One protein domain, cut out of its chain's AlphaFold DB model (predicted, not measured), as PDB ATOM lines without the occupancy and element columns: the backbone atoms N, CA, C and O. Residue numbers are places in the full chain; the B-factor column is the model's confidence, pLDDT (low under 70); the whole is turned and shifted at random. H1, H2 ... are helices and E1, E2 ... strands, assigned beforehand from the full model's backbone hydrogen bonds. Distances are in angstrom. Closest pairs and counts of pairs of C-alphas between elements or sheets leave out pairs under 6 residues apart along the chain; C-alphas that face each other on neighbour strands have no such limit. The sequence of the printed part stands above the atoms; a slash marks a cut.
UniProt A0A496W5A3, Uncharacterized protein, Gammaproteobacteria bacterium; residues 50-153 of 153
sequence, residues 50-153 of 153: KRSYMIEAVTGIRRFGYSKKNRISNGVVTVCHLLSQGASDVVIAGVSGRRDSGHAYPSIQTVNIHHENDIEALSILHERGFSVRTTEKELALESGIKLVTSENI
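What this domain is: This is residues 50 to 153 of the 153 residues of an uncharacterized protein of Gammaproteobacteria bacterium (UniProt A0A496W5A3). Two helices, H3 and H4, run side by side the same way as a loose pair in the middle, with H1 and the short H2 on one side and a small sheet of two strands, E1 and E2, on the other; H5 packs crosswise on H4. A long loop within residues 93 to 114 reaches out from this body, and a tail ending at residue 153 leads away on the side opposite H1 and H2. The printed part has 104 residues, with five named helices and two named strands in the order H1, H2, H3, E1, H4, E2, H5; the sheet's order is E1, E2, and it is parallel. The class is mostly helix, though under half of the residues are in named elements. The whole is compact, with a radius of gyration of the C-alphas of 13.2 A, and flat, spanning 39 by 37 by 18 A.

Where its parts are: H1, residues 50 to 59, begins with C-alpha 50 at (-52.954, -14.773, 117.227) and is 14.2 A long. H2 is residues 62 to 65. H3, residues 74 to 84, is 14.9 A long, and E1 is residues 90 to 92. H4, residues 115 to 127, begins with C-alpha 115 at (-36.444, -27.499, 123.005) and is the longest helix, 18.2 A. E2 is residues 132 to 134. H5, residues 137 to 143, is 10.2 A long and ends with C-alpha 143 at (-42.568, -34.530, 127.085).

How they stand to each other: H3 and H4 only just touch, with 3 pairs of C-alphas within 8 A, the closest those of Val 76 and Asp 118 at 6.4 A; their shallow tilt is 20 degrees, the same way. H1 touches H3, closest C-alphas Ile 55 and Cys 80 at 5.5 A, at a steep tilt of 67 degrees, only just short of about perpendicular. H1 touches H2, closest C-alphas Ser 52 and Gly 65 at 4.1 A. H4 touches H5, closest C-alphas Ser 123 and Ser 143 at 4.7 A, about perpendicular at 75 degrees. E1 and E2 are parallel, with N 92 and O 133 at 2.8 A and N 133 and O 90 at 2.9 A, within hydrogen-bond range. E1, H4 and E2 form a strand-helix-strand unit, two parallel neighbour strands with a helix between them in the chain, with a right-handed crossover. Every O i to N i+4 pair is within hydrogen-bond range in H3, H4 and H5, and 5 of 6 are in H1; H2 is too short for such a pair.

The domain as a whole: The C-alphas farthest apart, those of Ser 67 and Glu 151, are 39.5 A apart. The printed part has no cut, and the link from E1 to H4, 22 residues, is long. The model's confidence is under 70 at residues 65 to 69, 96 to 112 and 151 to 153.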
ATOM      1  N   LYS A  50     -52.176 -13.539 117.415       85.19
ATOM      2  CA  LYS A  50     -52.954 -14.773 117.227       85.19
ATOM      3  C   LYS A  50     -52.173 -15.992 117.708       85.19
ATOM      4  O   LYS A  50     -52.747 -16.840 118.380       85.19
ATOM      5  N   ARG A  51     -50.868 -16.054 117.421       86.31
ATOM      6  CA  ARG A  51     -49.971 -17.101 117.934       86.31
ATOM      7  C   ARG A  51     -50.046 -17.200 119.457       86.31
ATOM      8  O   ARG A  51     -50.275 -18.290 119.965       86.31
ATOM      9  N   SER A  52     -49.899 -16.086 120.169       85.25
ATOM     10  CA  SER A  52     -49.955 -16.068 121.636       85.25
ATOM     11  C   SER A  52     -51.304 -16.539 122.179       85.25
ATOM     12  O   SER A  52     -51.325 -17.380 123.072       85.25
ATOM     13  N   TYR A  53     -52.416 -16.067 121.604       87.50
ATOM     14  CA  TYR A  53     -53.755 -16.477 122.038       87.50
ATOM     15  C   TYR A  53     -54.028 -17.966 121.824       87.50
ATOM     16  O   TYR A  53     -54.604 -18.603 122.696       87.50
ATOM     17  N   MET A  54     -53.605 -18.539 120.695       88.44
ATOM     18  CA  MET A  54     -53.803 -19.971 120.435       88.44
ATOM     19  C   MET A  54     -53.039 -20.842 121.428       88.44
ATOM     20  O   MET A  54     -53.572 -21.843 121.893       88.44
ATOM     21  N   ILE A  55     -51.802 -20.460 121.762       90.12
ATOM     22  CA  ILE A  55     -50.998 -21.199 122.738       90.12
ATOM     23  C   ILE A  55     -51.632 -21.089 124.124       90.12
ATOM     24  O   ILE A  55     -51.812 -22.100 124.798       90.12
ATOM     25  N   GLU A  56     -52.006 -19.880 124.541       91.19
ATOM     26  CA  GLU A  56     -52.649 -19.636 125.834       91.19
ATOM     27  C   GLU A  56     -53.989 -20.373 125.962       91.19
ATOM     28  O   GLU A  56     -54.265 -20.935 127.015       91.19
ATOM     29  N   ALA A  57     -54.785 -20.448 124.893       90.19
ATOM     30  CA  ALA A  57     -56.080 -21.126 124.909       90.19
ATOM     31  C   ALA A  57     -55.977 -22.616 125.275       90.19
ATOM     32  O   ALA A  57     -56.845 -23.132 125.975       90.19
ATOM     33  N   VAL A  58     -54.918 -23.304 124.836       91.56
ATOM     34  CA  VAL A  58     -54.746 -24.745 125.095       91.56
ATOM     35  C   VAL A  58     -53.844 -25.020 126.299       91.56
ATOM     36  O   VAL A  58     -54.164 -25.866 127.133       91.56
ATOM     37  N   THR A  59     -52.753 -24.264 126.455       90.38
ATOM     38  CA  THR A  59     -51.780 -24.461 127.546       90.38
ATOM     39  C   THR A  59     -52.161 -23.730 128.833       90.38
ATOM     40  O   THR A  59     -51.692 -24.093 129.905       90.38
ATOM     41  N   GLY A  60     -52.986 -22.682 128.759       90.06
ATOM     42  CA  GLY A  60     -53.225 -21.742 129.860       90.06
ATOM     43  C   GLY A  60     -52.034 -20.831 130.181       90.06
ATOM     44  O   GLY A  60     -52.082 -20.106 131.172       90.06
ATOM     45  N   ILE A  61     -50.958 -20.859 129.384       84.31
ATOM     46  CA  ILE A  61     -49.708 -20.156 129.680       84.31
ATOM     47  C   ILE A  61     -49.419 -19.083 128.625       84.31
ATOM     48  O   ILE A  61     -49.042 -19.377 127.490       84.31
ATOM     49  N   ARG A  62     -49.472 -17.804 129.029       80.12
ATOM     50  CA  ARG A  62     -49.115 -16.671 128.149       80.12
ATOM     51  C   ARG A  62     -47.673 -16.726 127.659       80.12
ATOM     52  O   ARG A  62     -47.422 -16.424 126.496       80.12
ATOM     53  N   ARG A  63     -46.702 -17.028 128.534       77.25
ATOM     54  CA  ARG A  63     -45.275 -16.696 128.303       77.25
ATOM     55  C   ARG A  63     -44.677 -17.298 127.028       77.25
ATOM     56  O   ARG A  63     -43.778 -16.679 126.463       77.25
ATOM     57  N   PHE A  64     -45.209 -18.421 126.544       71.50
ATOM     58  CA  PHE A  64     -44.782 -19.074 125.299       71.50
ATOM     59  C   PHE A  64     -44.985 -18.216 124.033       71.50
ATOM     60  O   PHE A  64     -44.378 -18.435 122.973       71.50
ATOM     61  N   GLY A  65     -45.847 -17.204 124.146       61.50
ATOM     62  CA  GLY A  65     -46.170 -16.261 123.092       61.50
ATOM     63  C   GLY A  65     -45.218 -15.072 122.968       61.50
ATOM     64  O   GLY A  65     -45.029 -14.600 121.855       61.50
ATOM     65  N   TYR A  66     -44.602 -14.588 124.059       63.59
ATOM     66  CA  TYR A  66     -44.224 -13.163 124.154       63.59
ATOM     67  C   TYR A  66     -42.738 -12.814 124.006       63.59
ATOM     68  O   TYR A  66     -42.425 -11.663 123.712       63.59
ATOM     69  N   SER A  67     -41.805 -13.752 124.193       66.19
ATOM     70  CA  SER A  67     -40.367 -13.439 124.148       66.19
ATOM     71  C   SER A  67     -39.591 -14.418 123.271       66.19
ATOM     72  O   SER A  67     -39.964 -15.581 123.138       66.19
ATOM     73  N   LYS A  68     -38.470 -13.961 122.691       63.19
ATOM     74  CA  LYS A  68     -37.550 -14.838 121.943       63.19
ATOM     75  C   LYS A  68     -37.003 -15.984 122.807       63.19
ATOM     76  O   LYS A  68     -36.740 -17.047 122.263       63.19
ATOM     77  N   LYS A  69     -36.862 -15.772 124.124       65.19
ATOM     78  CA  LYS A  69     -36.348 -16.767 125.082       65.19
ATOM     79  C   LYS A  69     -37.369 -17.852 125.436       65.19
ATOM     80  O   LYS A  69     -36.979 -18.982 125.684       65.19
ATOM     81  N   ASN A  70     -38.658 -17.522 125.409       70.44
ATOM     82  CA  ASN A  70     -39.730 -18.442 125.803       70.44
ATOM     83  C   ASN A  70     -40.492 -18.992 124.590       70.44
ATOM     84  O   ASN A  70     -41.589 -19.522 124.724       70.44
ATOM     85  N   ARG A  71     -39.968 -18.794 123.377       79.19
ATOM     86  CA  ARG A  71     -40.673 -19.161 122.153       79.19
ATOM     87  C   ARG A  71     -40.650 -20.681 121.991       79.19
ATOM     88  O   ARG A  71     -39.574 -21.265 121.997       79.19
ATOM     89  N   ILE A  72     -41.817 -21.272 121.770       84.75
ATOM     90  CA  ILE A  72     -41.964 -22.635 121.238       84.75
ATOM     91  C   ILE A  72     -41.842 -22.666 119.702       84.75
ATOM     92  O   ILE A  72     -42.107 -21.657 119.030       84.75
ATOM     93  N   SER A  73     -41.450 -23.799 119.131       84.69
ATOM     94  CA  SER A  73     -41.275 -23.991 117.692       84.69
ATOM     95  C   SER A  73     -42.587 -23.870 116.915       84.69
ATOM     96  O   SER A  73     -43.692 -23.965 117.453       84.69
ATOM     97  N   ASN A  74     -42.478 -23.670 115.600       85.31
ATOM     98  CA  ASN A  74     -43.652 -23.609 114.727       85.31
ATOM     99  C   ASN A  74     -44.421 -24.942 114.703       85.31
ATOM    100  O   ASN A  74     -45.640 -24.925 114.540       85.31
ATOM    101  N   GLY A  75     -43.734 -26.073 114.916       86.19
ATOM    102  CA  GLY A  75     -44.365 -27.390 115.027       86.19
ATOM    103  C   GLY A  75     -45.346 -27.436 116.197       86.19
ATOM    104  O   GLY A  75     -46.536 -27.665 115.996       86.19
ATOM    105  N   VAL A  76     -44.886 -27.094 117.403       89.69
ATOM    106  CA  VAL A  76     -45.740 -27.089 118.606       89.69
ATOM    107  C   VAL A  76     -46.817 -25.996 118.548       89.69
ATOM    108  O   VAL A  76     -47.947 -26.212 118.984       89.69
ATOM    109  N   VAL A  77     -46.539 -24.841 117.928       89.56
ATOM    110  CA  VAL A  77     -47.575 -23.821 117.644       89.56
ATOM    111  C   VAL A  77     -48.689 -24.390 116.769       89.56
ATOM    112  O   VAL A  77     -49.860 -24.098 117.002       89.56
ATOM    113  N   THR A  78     -48.334 -25.192 115.764       89.25
ATOM    114  CA  THR A  78     -49.302 -25.811 114.850       89.25
ATOM    115  C   THR A  78     -50.172 -26.817 115.593       89.25
ATOM    116  O   THR A  78     -51.387 -26.807 115.418       89.25
ATOM    117  N   VAL A  79     -49.585 -27.606 116.497       92.69
ATOM    118  CA  VAL A  79     -50.333 -28.497 117.403       92.69
ATOM    119  C   VAL A  79     -51.328 -27.696 118.241       92.69
ATOM    120  O   VAL A  79     -52.517 -28.003 118.236       92.69
ATOM    121  N   CYS A  80     -50.875 -26.616 118.887       92.38
ATOM    122  CA  CYS A  80     -51.755 -25.748 119.671       92.38
ATOM    123  C   CYS A  80     -52.891 -25.168 118.820       92.38
ATOM    124  O   CYS A  80     -54.032 -25.098 119.272       92.38
ATOM    125  N   HIS A  81     -52.598 -24.774 117.576       90.06
ATOM    126  CA  HIS A  81     -53.616 -24.301 116.648       90.06
ATOM    127  C   HIS A  81     -54.664 -25.381 116.374       90.06
ATOM    128  O   HIS A  81     -55.845 -25.114 116.573       90.06
ATOM    129  N   LEU A  82     -54.256 -26.587 115.974       91.50
ATOM    130  CA  LEU A  82     -55.176 -27.688 115.671       91.50
ATOM    131  C   LEU A  82     -56.078 -28.014 116.867       91.50
ATOM    132  O   LEU A  82     -57.298 -28.058 116.721       91.50
ATOM    133  N   LEU A  83     -55.495 -28.137 118.061       94.19
ATOM    134  CA  LEU A  83     -56.244 -28.378 119.296       94.19
ATOM    135  C   LEU A  83     -57.215 -27.230 119.613       94.19
ATOM    136  O   LEU A  83     -58.369 -27.477 119.948       94.19
ATOM    137  N   SER A  84     -56.801 -25.970 119.425       90.75
ATOM    138  CA  SER A  84     -57.687 -24.807 119.609       90.75
ATOM    139  C   SER A  84     -58.857 -24.767 118.617       90.75
ATOM    140  O   SER A  84     -59.849 -24.088 118.869       90.75
ATOM    141  N   GLN A  85     -58.739 -25.458 117.478       89.19
ATOM    142  CA  GLN A  85     -59.816 -25.623 116.499       89.19
ATOM    143  C   GLN A  85     -60.657 -26.889 116.758       89.19
ATOM    144  O   GLN A  85     -61.539 -27.196 115.960       89.19
ATOM    145  N   GLY A  86     -60.408 -27.614 117.853       91.00
ATOM    146  CA  GLY A  86     -61.169 -28.805 118.232       91.00
ATOM    147  C   GLY A  86     -60.670 -30.108 117.611       91.00
ATOM    148  O   GLY A  86     -61.420 -31.081 117.591       91.00
ATOM    149  N   ALA A  87     -59.433 -30.161 117.102       93.50
ATOM    150  CA  ALA A  87     -58.841 -31.433 116.693       93.50
ATOM    151  C   ALA A  87     -58.818 -32.408 117.883       93.50
ATOM    152  O   ALA A  87     -58.307 -32.077 118.954       93.50
ATOM    153  N   SER A  88     -59.379 -33.601 117.688       92.81
ATOM    154  CA  SER A  88     -59.512 -34.615 118.740       92.81
ATOM    155  C   SER A  88     -58.255 -35.461 118.936       92.81
ATOM    156  O   SER A  88     -58.058 -35.997 120.022       92.81
ATOM    157  N   ASP A  89     -57.420 -35.590 117.903       93.38
ATOM    158  CA  ASP A  89     -56.146 -36.310 117.936       93.38
ATOM    159  C   ASP A  89     -55.135 -35.626 117.010       93.38
ATOM    160  O   ASP A  89     -55.476 -35.220 115.895       93.38
ATOM    161  N   VAL A  90     -53.900 -35.462 117.482       94.50
ATOM    162  CA  VAL A  90     -52.815 -34.824 116.727       94.50
ATOM    163  C   VAL A  90     -51.570 -35.699 116.780       94.50
ATOM    164  O   VAL A  90     -51.028 -35.959 117.854       94.50
ATOM    165  N   VAL A  91     -51.074 -36.096 115.607       93.38
ATOM    166  CA  VAL A  91     -49.805 -36.813 115.456       93.38
ATOM    167  C   VAL A  91     -48.730 -35.866 114.930       93.38
ATOM    168  O   VAL A  91     -48.895 -35.226 113.893       93.38
ATOM    169  N   ILE A  92     -47.618 -35.794 115.651       91.38
ATOM    170  CA  ILE A  92     -46.442 -34.995 115.323       91.38
ATOM    171  C   ILE A  92     -45.397 -35.901 114.669       91.38
ATOM    172  O   ILE A  92     -45.081 -36.969 115.187       91.38
ATOM    173  N   ALA A  93     -44.825 -35.451 113.557       86.88
ATOM    174  CA  ALA A  93     -43.691 -36.104 112.911       86.88
ATOM    175  C   ALA A  93     -42.670 -35.059 112.451       86.88
ATOM    176  O   ALA A  93     -43.037 -33.923 112.139       86.88
ATOM    177  N   GLY A  94     -41.386 -35.426 112.428       77.38
ATOM    178  CA  GLY A  94     -40.312 -34.538 111.965       77.38
ATOM    179  C   GLY A  94     -40.017 -33.338 112.879       77.38
ATOM    180  O   GLY A  94     -39.296 -32.427 112.475       77.38
ATOM    181  N   VAL A  95     -40.556 -33.325 114.103       75.00
ATOM    182  CA  VAL A  95     -40.195 -32.371 115.163       75.00
ATOM    183  C   VAL A  95     -39.226 -33.078 116.102       75.00
ATOM    184  O   VAL A  95     -39.637 -33.926 116.888       75.00
ATOM    185  N   SER A  96     -37.934 -32.763 115.997       67.00
ATOM    186  CA  SER A  96     -36.915 -33.413 116.821       67.00
ATOM    187  C   SER A  96     -37.033 -32.981 118.285       67.00
ATOM    188  O   SER A  96     -37.102 -31.795 118.609       67.00
ATOM    189  N   GLY A  97     -36.994 -33.964 119.187       56.28
ATOM    190  CA  GLY A  97     -36.789 -33.743 120.620       56.28
ATOM    191  C   GLY A  97     -35.330 -33.443 120.971       56.28
ATOM    192  O   GLY A  97     -35.020 -33.188 122.119       56.28
ATOM    193  N   ARG A  98     -34.408 -33.443 120.009       52.84
ATOM    194  CA  ARG A  98     -32.978 -33.310 120.288       52.84
ATOM    195  C   ARG A  98     -32.542 -31.870 120.531       52.84
ATOM    196  O   ARG A  98     -32.853 -30.967 119.753       52.84
ATOM    197  N   ARG A  99     -31.726 -31.674 121.572       52.53
ATOM    198  CA  ARG A  99     -31.067 -30.389 121.884       52.53
ATOM    199  C   ARG A  99     -30.014 -29.983 120.849       52.53
ATOM    200  O   ARG A  99     -29.796 -28.789 120.647       52.53
ATOM    201  N   ASP A 100     -29.377 -30.955 120.198       47.22
ATOM    202  CA  ASP A 100     -28.197 -30.784 119.334       47.22
ATOM    203  C   ASP A 100     -28.502 -30.732 117.825       47.22
ATOM    204  O   ASP A 100     -27.617 -30.465 117.016       47.22
ATOM    205  N   SER A 101     -29.758 -30.951 117.433       51.00
ATOM    206  CA  SER A 101     -30.183 -31.017 116.034       51.00
ATOM    207  C   SER A 101     -31.493 -30.254 115.846       51.00
ATOM    208  O   SER A 101     -32.582 -30.821 115.773       51.00
ATOM    209  N   GLY A 102     -31.382 -28.922 115.767       44.56
ATOM    210  CA  GLY A 102     -32.518 -28.024 115.530       44.56
ATOM    211  C   GLY A 102     -33.193 -28.193 114.163       44.56
ATOM    212  O   GLY A 102     -34.302 -27.698 113.972       44.56
ATOM    213  N   HIS A 103     -32.557 -28.904 113.222       52.25
ATOM    214  CA  HIS A 103     -33.087 -29.187 111.891       52.25
ATOM    215  C   HIS A 103     -32.607 -30.551 111.367       52.25
ATOM    216  O   HIS A 103     -31.453 -30.917 111.560       52.25
ATOM    217  N   ALA A 104     -33.457 -31.257 110.611       49.44
ATOM    218  CA  ALA A 104     -33.067 -32.441 109.830       49.44
ATOM    219  C   ALA A 104     -32.160 -32.102 108.623       49.44
ATOM    220  O   ALA A 104     -31.730 -32.991 107.891       49.44
ATOM    221  N   TYR A 105     -31.876 -30.813 108.395       48.50
ATOM    222  CA  TYR A 105     -30.991 -30.343 107.335       48.50
ATOM    223  C   TYR A 105     -29.522 -30.459 107.791       48.50
ATOM    224  O   TYR A 105     -29.151 -29.802 108.765       48.50
ATOM    225  N   PRO A 106     -28.668 -31.234 107.089       42.12
ATOM    226  CA  PRO A 106     -27.307 -31.576 107.530       42.12
ATOM    227  C   PRO A 106     -26.359 -30.394 107.785       42.12
ATOM    228  O   PRO A 106     -25.312 -30.568 108.400       42.12
ATOM    229  N   SER A 107     -26.687 -29.197 107.296       44.81
ATOM    230  CA  SER A 107     -25.770 -28.055 107.255       44.81
ATOM    231  C   SER A 107     -25.939 -27.046 108.398       44.81
ATOM    232  O   SER A 107     -25.271 -26.016 108.379       44.81
ATOM    233  N   ILE A 108     -26.841 -27.277 109.362       46.53
ATOM    234  CA  ILE A 108     -27.129 -26.309 110.434       46.53
ATOM    235  C   ILE A 108     -27.210 -27.033 111.789       46.53
ATOM    236  O   ILE A 108     -28.291 -27.329 112.292       46.53
ATOM    237  N   GLN A 109     -26.054 -27.307 112.406       45.12
ATOM    238  CA  GLN A 109     -25.965 -27.696 113.822       45.12
ATOM    239  C   GLN A 109     -26.182 -26.462 114.706       45.12
ATOM    240  O   GLN A 109     -25.257 -25.908 115.295       45.12
ATOM    241  N   THR A 110     -27.413 -25.969 114.756       52.84
ATOM    242  CA  THR A 110     -27.808 -24.963 115.743       52.84
ATOM    243  C   THR A 110     -28.487 -25.657 116.908       52.84
ATOM    244  O   THR A 110     -29.429 -26.425 116.698       52.84
ATOM    245  N   VAL A 111     -28.027 -25.344 118.123       59.19
ATOM    246  CA  VAL A 111     -28.699 -25.703 119.377       59.19
ATOM    247  C   VAL A 111     -30.185 -25.388 119.242       59.19
ATOM    248  O   VAL A 111     -30.552 -24.272 118.859       59.19
ATOM    249  N   ASN A 112     -31.041 -26.365 119.537       65.50
ATOM    250  CA  ASN A 112     -32.480 -26.160 119.500       65.50
ATOM    251  C   ASN A 112     -32.899 -25.277 120.685       65.50
ATOM    252  O   ASN A 112     -33.247 -25.760 121.759       65.50
ATOM    253  N   ILE A 113     -32.872 -23.960 120.477       70.38
ATOM    254  CA  ILE A 113     -33.229 -22.951 121.485       70.38
ATOM    255  C   ILE A 113     -34.690 -23.044 121.958       70.38
ATOM    256  O   ILE A 113     -35.061 -22.388 122.927       70.38
ATOM    257  N   HIS A 114     -35.532 -23.803 121.251       78.19
ATOM    258  CA  HIS A 114     -36.949 -23.973 121.568       78.19
ATOM    259  C   HIS A 114     -37.225 -25.238 122.377       78.19
ATOM    260  O   HIS A 114     -38.296 -25.332 122.964       78.19
ATOM    261  N   HIS A 115     -36.265 -26.161 122.450       83.25
ATOM    262  CA  HIS A 115     -36.444 -27.499 123.005       83.25
ATOM    263  C   HIS A 115     -37.115 -27.503 124.385       83.25
ATOM    264  O   HIS A 115     -38.162 -28.115 124.543       83.25
ATOM    265  N   GLU A 116     -36.583 -26.768 125.366       85.69
ATOM    266  CA  GLU A 116     -37.138 -26.781 126.730       85.69
ATOM    267  C   GLU A 116     -38.584 -26.273 126.778       85.69
ATOM    268  O   GLU A 116     -39.425 -26.856 127.454       85.69
ATOM    269  N   ASN A 117     -38.896 -25.224 126.010       87.94
ATOM    270  CA  ASN A 117     -40.259 -24.700 125.940       87.94
ATOM    271  C   ASN A 117     -41.193 -25.651 125.173       87.94
ATOM    272  O   ASN A 117     -42.374 -25.727 125.502       87.94
ATOM    273  N   ASP A 118     -40.694 -26.339 124.141       89.75
ATOM    274  CA  ASP A 118     -41.462 -27.316 123.364       89.75
ATOM    275  C   ASP A 118     -41.829 -28.524 124.226       89.75
ATOM    276  O   ASP A 118     -42.995 -28.916 124.242       89.75
ATOM    277  N   ILE A 119     -40.860 -29.059 124.977       91.50
ATOM    278  CA  ILE A 119     -41.080 -30.141 125.940       91.50
ATOM    279  C   ILE A 119     -42.117 -29.714 126.974       91.50
ATOM    280  O   ILE A 119     -43.127 -30.392 127.127       91.50
ATOM    281  N   GLU A 120     -41.928 -28.556 127.606       92.56
ATOM    282  CA  GLU A 120     -42.858 -28.064 128.621       92.56
ATOM    283  C   GLU A 120     -44.281 -27.885 128.071       92.56
ATOM    284  O   GLU A 120     -45.252 -28.327 128.684       92.56
ATOM    285  N   ALA A 121     -44.427 -27.263 126.898       92.44
ATOM    286  CA  ALA A 121     -45.733 -27.061 126.284       92.44
ATOM    287  C   ALA A 121     -46.424 -28.395 125.963       92.44
ATOM    288  O   ALA A 121     -47.620 -28.533 126.215       92.44
ATOM    289  N   LEU A 122     -45.689 -29.380 125.439       94.81
ATOM    290  CA  LEU A 122     -46.224 -30.711 125.149       94.81
ATOM    291  C   LEU A 122     -46.597 -31.476 126.428       94.81
ATOM    292  O   LEU A 122     -47.658 -32.101 126.452       94.81
ATOM    293  N   SER A 123     -45.807 -31.365 127.501       95.38
ATOM    294  CA  SER A 123     -46.150 -31.937 128.810       95.38
ATOM    295  C   SER A 123     -47.435 -31.343 129.372       95.38
ATOM    296  O   SER A 123     -48.322 -32.085 129.782       95.38
ATOM    297  N   ILE A 124     -47.609 -30.022 129.296       95.56
ATOM    298  CA  ILE A 124     -48.852 -29.366 129.732       95.56
ATOM    299  C   ILE A 124     -50.054 -29.869 128.927       95.56
ATOM    300  O   ILE A 124     -51.130 -30.089 129.484       95.56
ATOM    301  N   LEU A 125     -49.901 -30.038 127.611       95.12
ATOM    302  CA  LEU A 125     -50.973 -30.576 126.773       95.12
ATOM    303  C   LEU A 125     -51.323 -32.015 127.174       95.12
ATOM    304  O   LEU A 125     -52.505 -32.347 127.269       95.12
ATOM    305  N   HIS A 126     -50.313 -32.838 127.458       95.44
ATOM    306  CA  HIS A 126     -50.498 -34.200 127.948       95.44
ATOM    307  C   HIS A 126     -51.241 -34.239 129.290       95.44
ATOM    308  O   HIS A 126     -52.254 -34.926 129.409       95.44
ATOM    309  N   GLU A 127     -50.791 -33.460 130.276       95.75
ATOM    310  CA  GLU A 127     -51.396 -33.377 131.615       95.75
ATOM    311  C   GLU A 127     -52.850 -32.894 131.575       95.75
ATOM    312  O   GLU A 127     -53.681 -33.316 132.379       95.75
ATOM    313  N   ARG A 128     -53.184 -32.039 130.604       94.38
ATOM    314  CA  ARG A 128     -54.555 -31.565 130.358       94.38
ATOM    315  C   ARG A 128     -55.435 -32.570 129.614       94.38
ATOM    316  O   ARG A 128     -56.603 -32.278 129.369       94.38
ATOM    317  N   GLY A 129     -54.900 -33.736 129.256       94.31
ATOM    318  CA  GLY A 129     -55.643 -34.813 128.610       94.31
ATOM    319  C   GLY A 129     -55.835 -34.642 127.103       94.31
ATOM    320  O   GLY A 129     -56.665 -35.343 126.524       94.31
ATOM    321  N   PHE A 130     -55.092 -33.745 126.442       95.75
ATOM    322  CA  PHE A 130     -55.131 -33.664 124.982       95.75
ATOM    323  C   PHE A 130     -54.484 -34.906 124.356       95.75
ATOM    324  O   PHE A 130     -53.412 -35.350 124.777       95.75
ATOM    325  N   SER A 131     -55.107 -35.444 123.302       94.38
ATOM    326  CA  SER A 131     -54.538 -36.561 122.543       94.38
ATOM    327  C   SER A 131     -53.496 -36.049 121.551       94.38
ATOM    328  O   SER A 131     -53.791 -35.742 120.395       94.38
ATOM    329  N   VAL A 132     -52.264 -35.905 122.035       95.56
ATOM    330  CA  VAL A 132     -51.090 -35.563 121.226       95.56
ATOM    331  C   VAL A 132     -50.122 -36.736 121.248       95.56
ATOM    332  O   VAL A 132     -49.819 -37.293 122.305       95.56
ATOM    333  N   ARG A 133     -49.647 -37.128 120.067       94.88
ATOM    334  CA  ARG A 133     -48.735 -38.257 119.871       94.88
ATOM    335  C   ARG A 133     -47.593 -37.855 118.955       94.88
ATOM    336  O   ARG A 133     -47.720 -36.903 118.193       94.88
ATOM    337  N   THR A 134     -46.481 -38.575 119.008       93.88
ATOM    338  CA  THR A 134     -45.315 -38.296 118.159       93.88
ATOM    339  C   THR A 134     -44.729 -39.565 117.558       93.88
ATOM    340  O   THR A 134     -44.827 -40.632 118.158       93.88
ATOM    341  N   THR A 135     -44.107 -39.462 116.387       91.69
ATOM    342  CA  THR A 135     -43.265 -40.528 115.819       91.69
ATOM    343  C   THR A 135     -41.861 -40.558 116.432       91.69
ATOM    344  O   THR A 135     -41.138 -41.537 116.267       91.69
ATOM    345  N   GLU A 136     -41.472 -39.510 117.162       90.06
ATOM    346  CA  GLU A 136     -40.120 -39.334 117.695       90.06
ATOM    347  C   GLU A 136     -40.000 -39.839 119.142       90.06
ATOM    348  O   GLU A 136     -40.571 -39.262 120.069       90.06
ATOM    349  N   LYS A 137     -39.206 -40.898 119.354       89.19
ATOM    350  CA  LYS A 137     -39.044 -41.563 120.666       89.19
ATOM    351  C   LYS A 137     -38.564 -40.637 121.779       89.19
ATOM    352  O   LYS A 137     -39.091 -40.693 122.884       89.19
ATOM    353  N   GLU A 138     -37.572 -39.804 121.494       87.69
ATOM    354  CA  GLU A 138     -36.991 -38.895 122.489       87.69
ATOM    355  C   GLU A 138     -37.987 -37.798 122.878       87.69
ATOM    356  O   GLU A 138     -38.165 -37.520 124.058       87.69
ATOM    357  N   LEU A 139     -38.728 -37.258 121.902       88.50
ATOM    358  CA  LEU A 139     -39.774 -36.276 122.179       88.50
ATOM    359  C   LEU A 139     -40.881 -36.877 123.058       88.50
ATOM    360  O   LEU A 139     -41.337 -36.216 123.989       88.50
ATOM    361  N   ALA A 140     -41.288 -38.122 122.787       92.12
ATOM    362  CA  ALA A 140     -42.259 -38.842 123.612       92.12
ATOM    363  C   ALA A 140     -41.756 -39.020 125.051       92.12
ATOM    364  O   ALA A 140     -42.472 -38.711 126.000       92.12
ATOM    365  N   LEU A 141     -40.509 -39.475 125.208       91.75
ATOM    366  CA  LEU A 141     -39.899 -39.714 126.513       91.75
ATOM    367  C   LEU A 141     -39.811 -38.434 127.353       91.75
ATOM    368  O   LEU A 141     -40.154 -38.453 128.529       91.75
ATOM    369  N   GLU A 142     -39.352 -37.337 126.757       91.56
ATOM    370  CA  GLU A 142     -39.086 -36.101 127.492       91.56
ATOM    371  C   GLU A 142     -40.347 -35.293 127.796       91.56
ATOM    372  O   GLU A 142     -40.437 -34.679 128.855       91.56
ATOM    373  N   SER A 143     -41.329 -35.293 126.890       91.88
ATOM    374  CA  SER A 143     -42.568 -34.530 127.085       91.88
ATOM    375  C   SER A 143     -43.706 -35.329 127.723       91.88
ATOM    376  O   SER A 143     -44.694 -34.736 128.149       91.88
ATOM    377  N   GLY A 144     -43.600 -36.659 127.791       93.81
ATOM    378  CA  GLY A 144     -44.654 -37.544 128.298       93.81
ATOM    379  C   GLY A 144     -45.795 -37.820 127.308       93.81
ATOM    380  O   GLY A 144     -46.662 -38.647 127.594       93.81
ATOM    381  N   ILE A 145     -45.807 -37.188 126.127       94.44
ATOM    382  CA  ILE A 145     -46.774 -37.519 125.068       94.44
ATOM    383  C   ILE A 145     -46.536 -38.941 124.539       94.44
ATOM    384  O   ILE A 145     -45.426 -39.471 124.581       94.44
ATOM    385  N   LYS A 146     -47.575 -39.577 123.990       94.25
ATOM    386  CA  LYS A 146     -47.467 -40.979 123.557       94.25
ATOM    387  C   LYS A 146     -46.663 -41.111 122.260       94.25
ATOM    388  O   LYS A 146     -46.838 -40.334 121.321       94.25
ATOM    389  N   LEU A 147     -45.845 -42.156 122.178       93.56
ATOM    390  CA  LEU A 147     -45.234 -42.591 120.924       93.56
ATOM    391  C   LEU A 147     -46.295 -43.259 120.035       93.56
ATOM    392  O   LEU A 147     -47.096 -44.061 120.516       93.56
ATOM    393  N   VAL A 148     -46.290 -42.960 118.737       90.81
ATOM    394  CA  VAL A 148     -47.088 -43.696 117.752       90.81
ATOM    395  C   VAL A 148     -46.514 -45.104 117.605       90.81
ATOM    396  O   VAL A 148     -45.341 -45.281 117.284       90.81
ATOM    397  N   THR A 149     -47.356 -46.109 117.825       82.94
ATOM    398  CA  THR A 149     -47.050 -47.522 117.581       82.94
ATOM    399  C   THR A 149     -47.943 -48.052 116.464       82.94
ATOM    400  O   THR A 149     -49.006 -47.490 116.197       82.94
ATOM    401  N   SER A 150     -47.539 -49.152 115.828       70.50
ATOM    402  CA  SER A 150     -48.311 -49.828 114.771       70.50
ATOM    403  C   SER A 150     -49.714 -50.275 115.201       70.50
ATOM    404  O   SER A 150     -50.543 -50.568 114.354       70.50
ATOM    405  N   GLU A 151     -49.983 -50.326 116.504       63.81
ATOM    406  CA  GLU A 151     -51.271 -50.715 117.089       63.81
ATOM    407  C   GLU A 151     -52.272 -49.549 117.185       63.81
ATOM    408  O   GLU A 151     -53.430 -49.770 117.519       63.81
ATOM    409  N   ASN A 152     -51.836 -48.310 116.919       60.62
ATOM    410  CA  ASN A 152     -52.629 -47.088 117.099       60.62
ATOM    411  C   ASN A 152     -52.560 -46.148 115.875       60.62
ATOM    412  O   ASN A 152     -52.639 -44.922 116.034       60.62
ATOM    413  N   ILE A 153     -52.340 -46.704 114.678       55.38
ATOM    414  CA  ILE A 153     -52.456 -45.998 113.388       55.38
ATOM    415  C   ILE A 153     -53.798 -46.353 112.758       55.38
ATOM    416  O   ILE A 153     -54.117 -47.560 112.728       55.38
TER     417      ILE A 153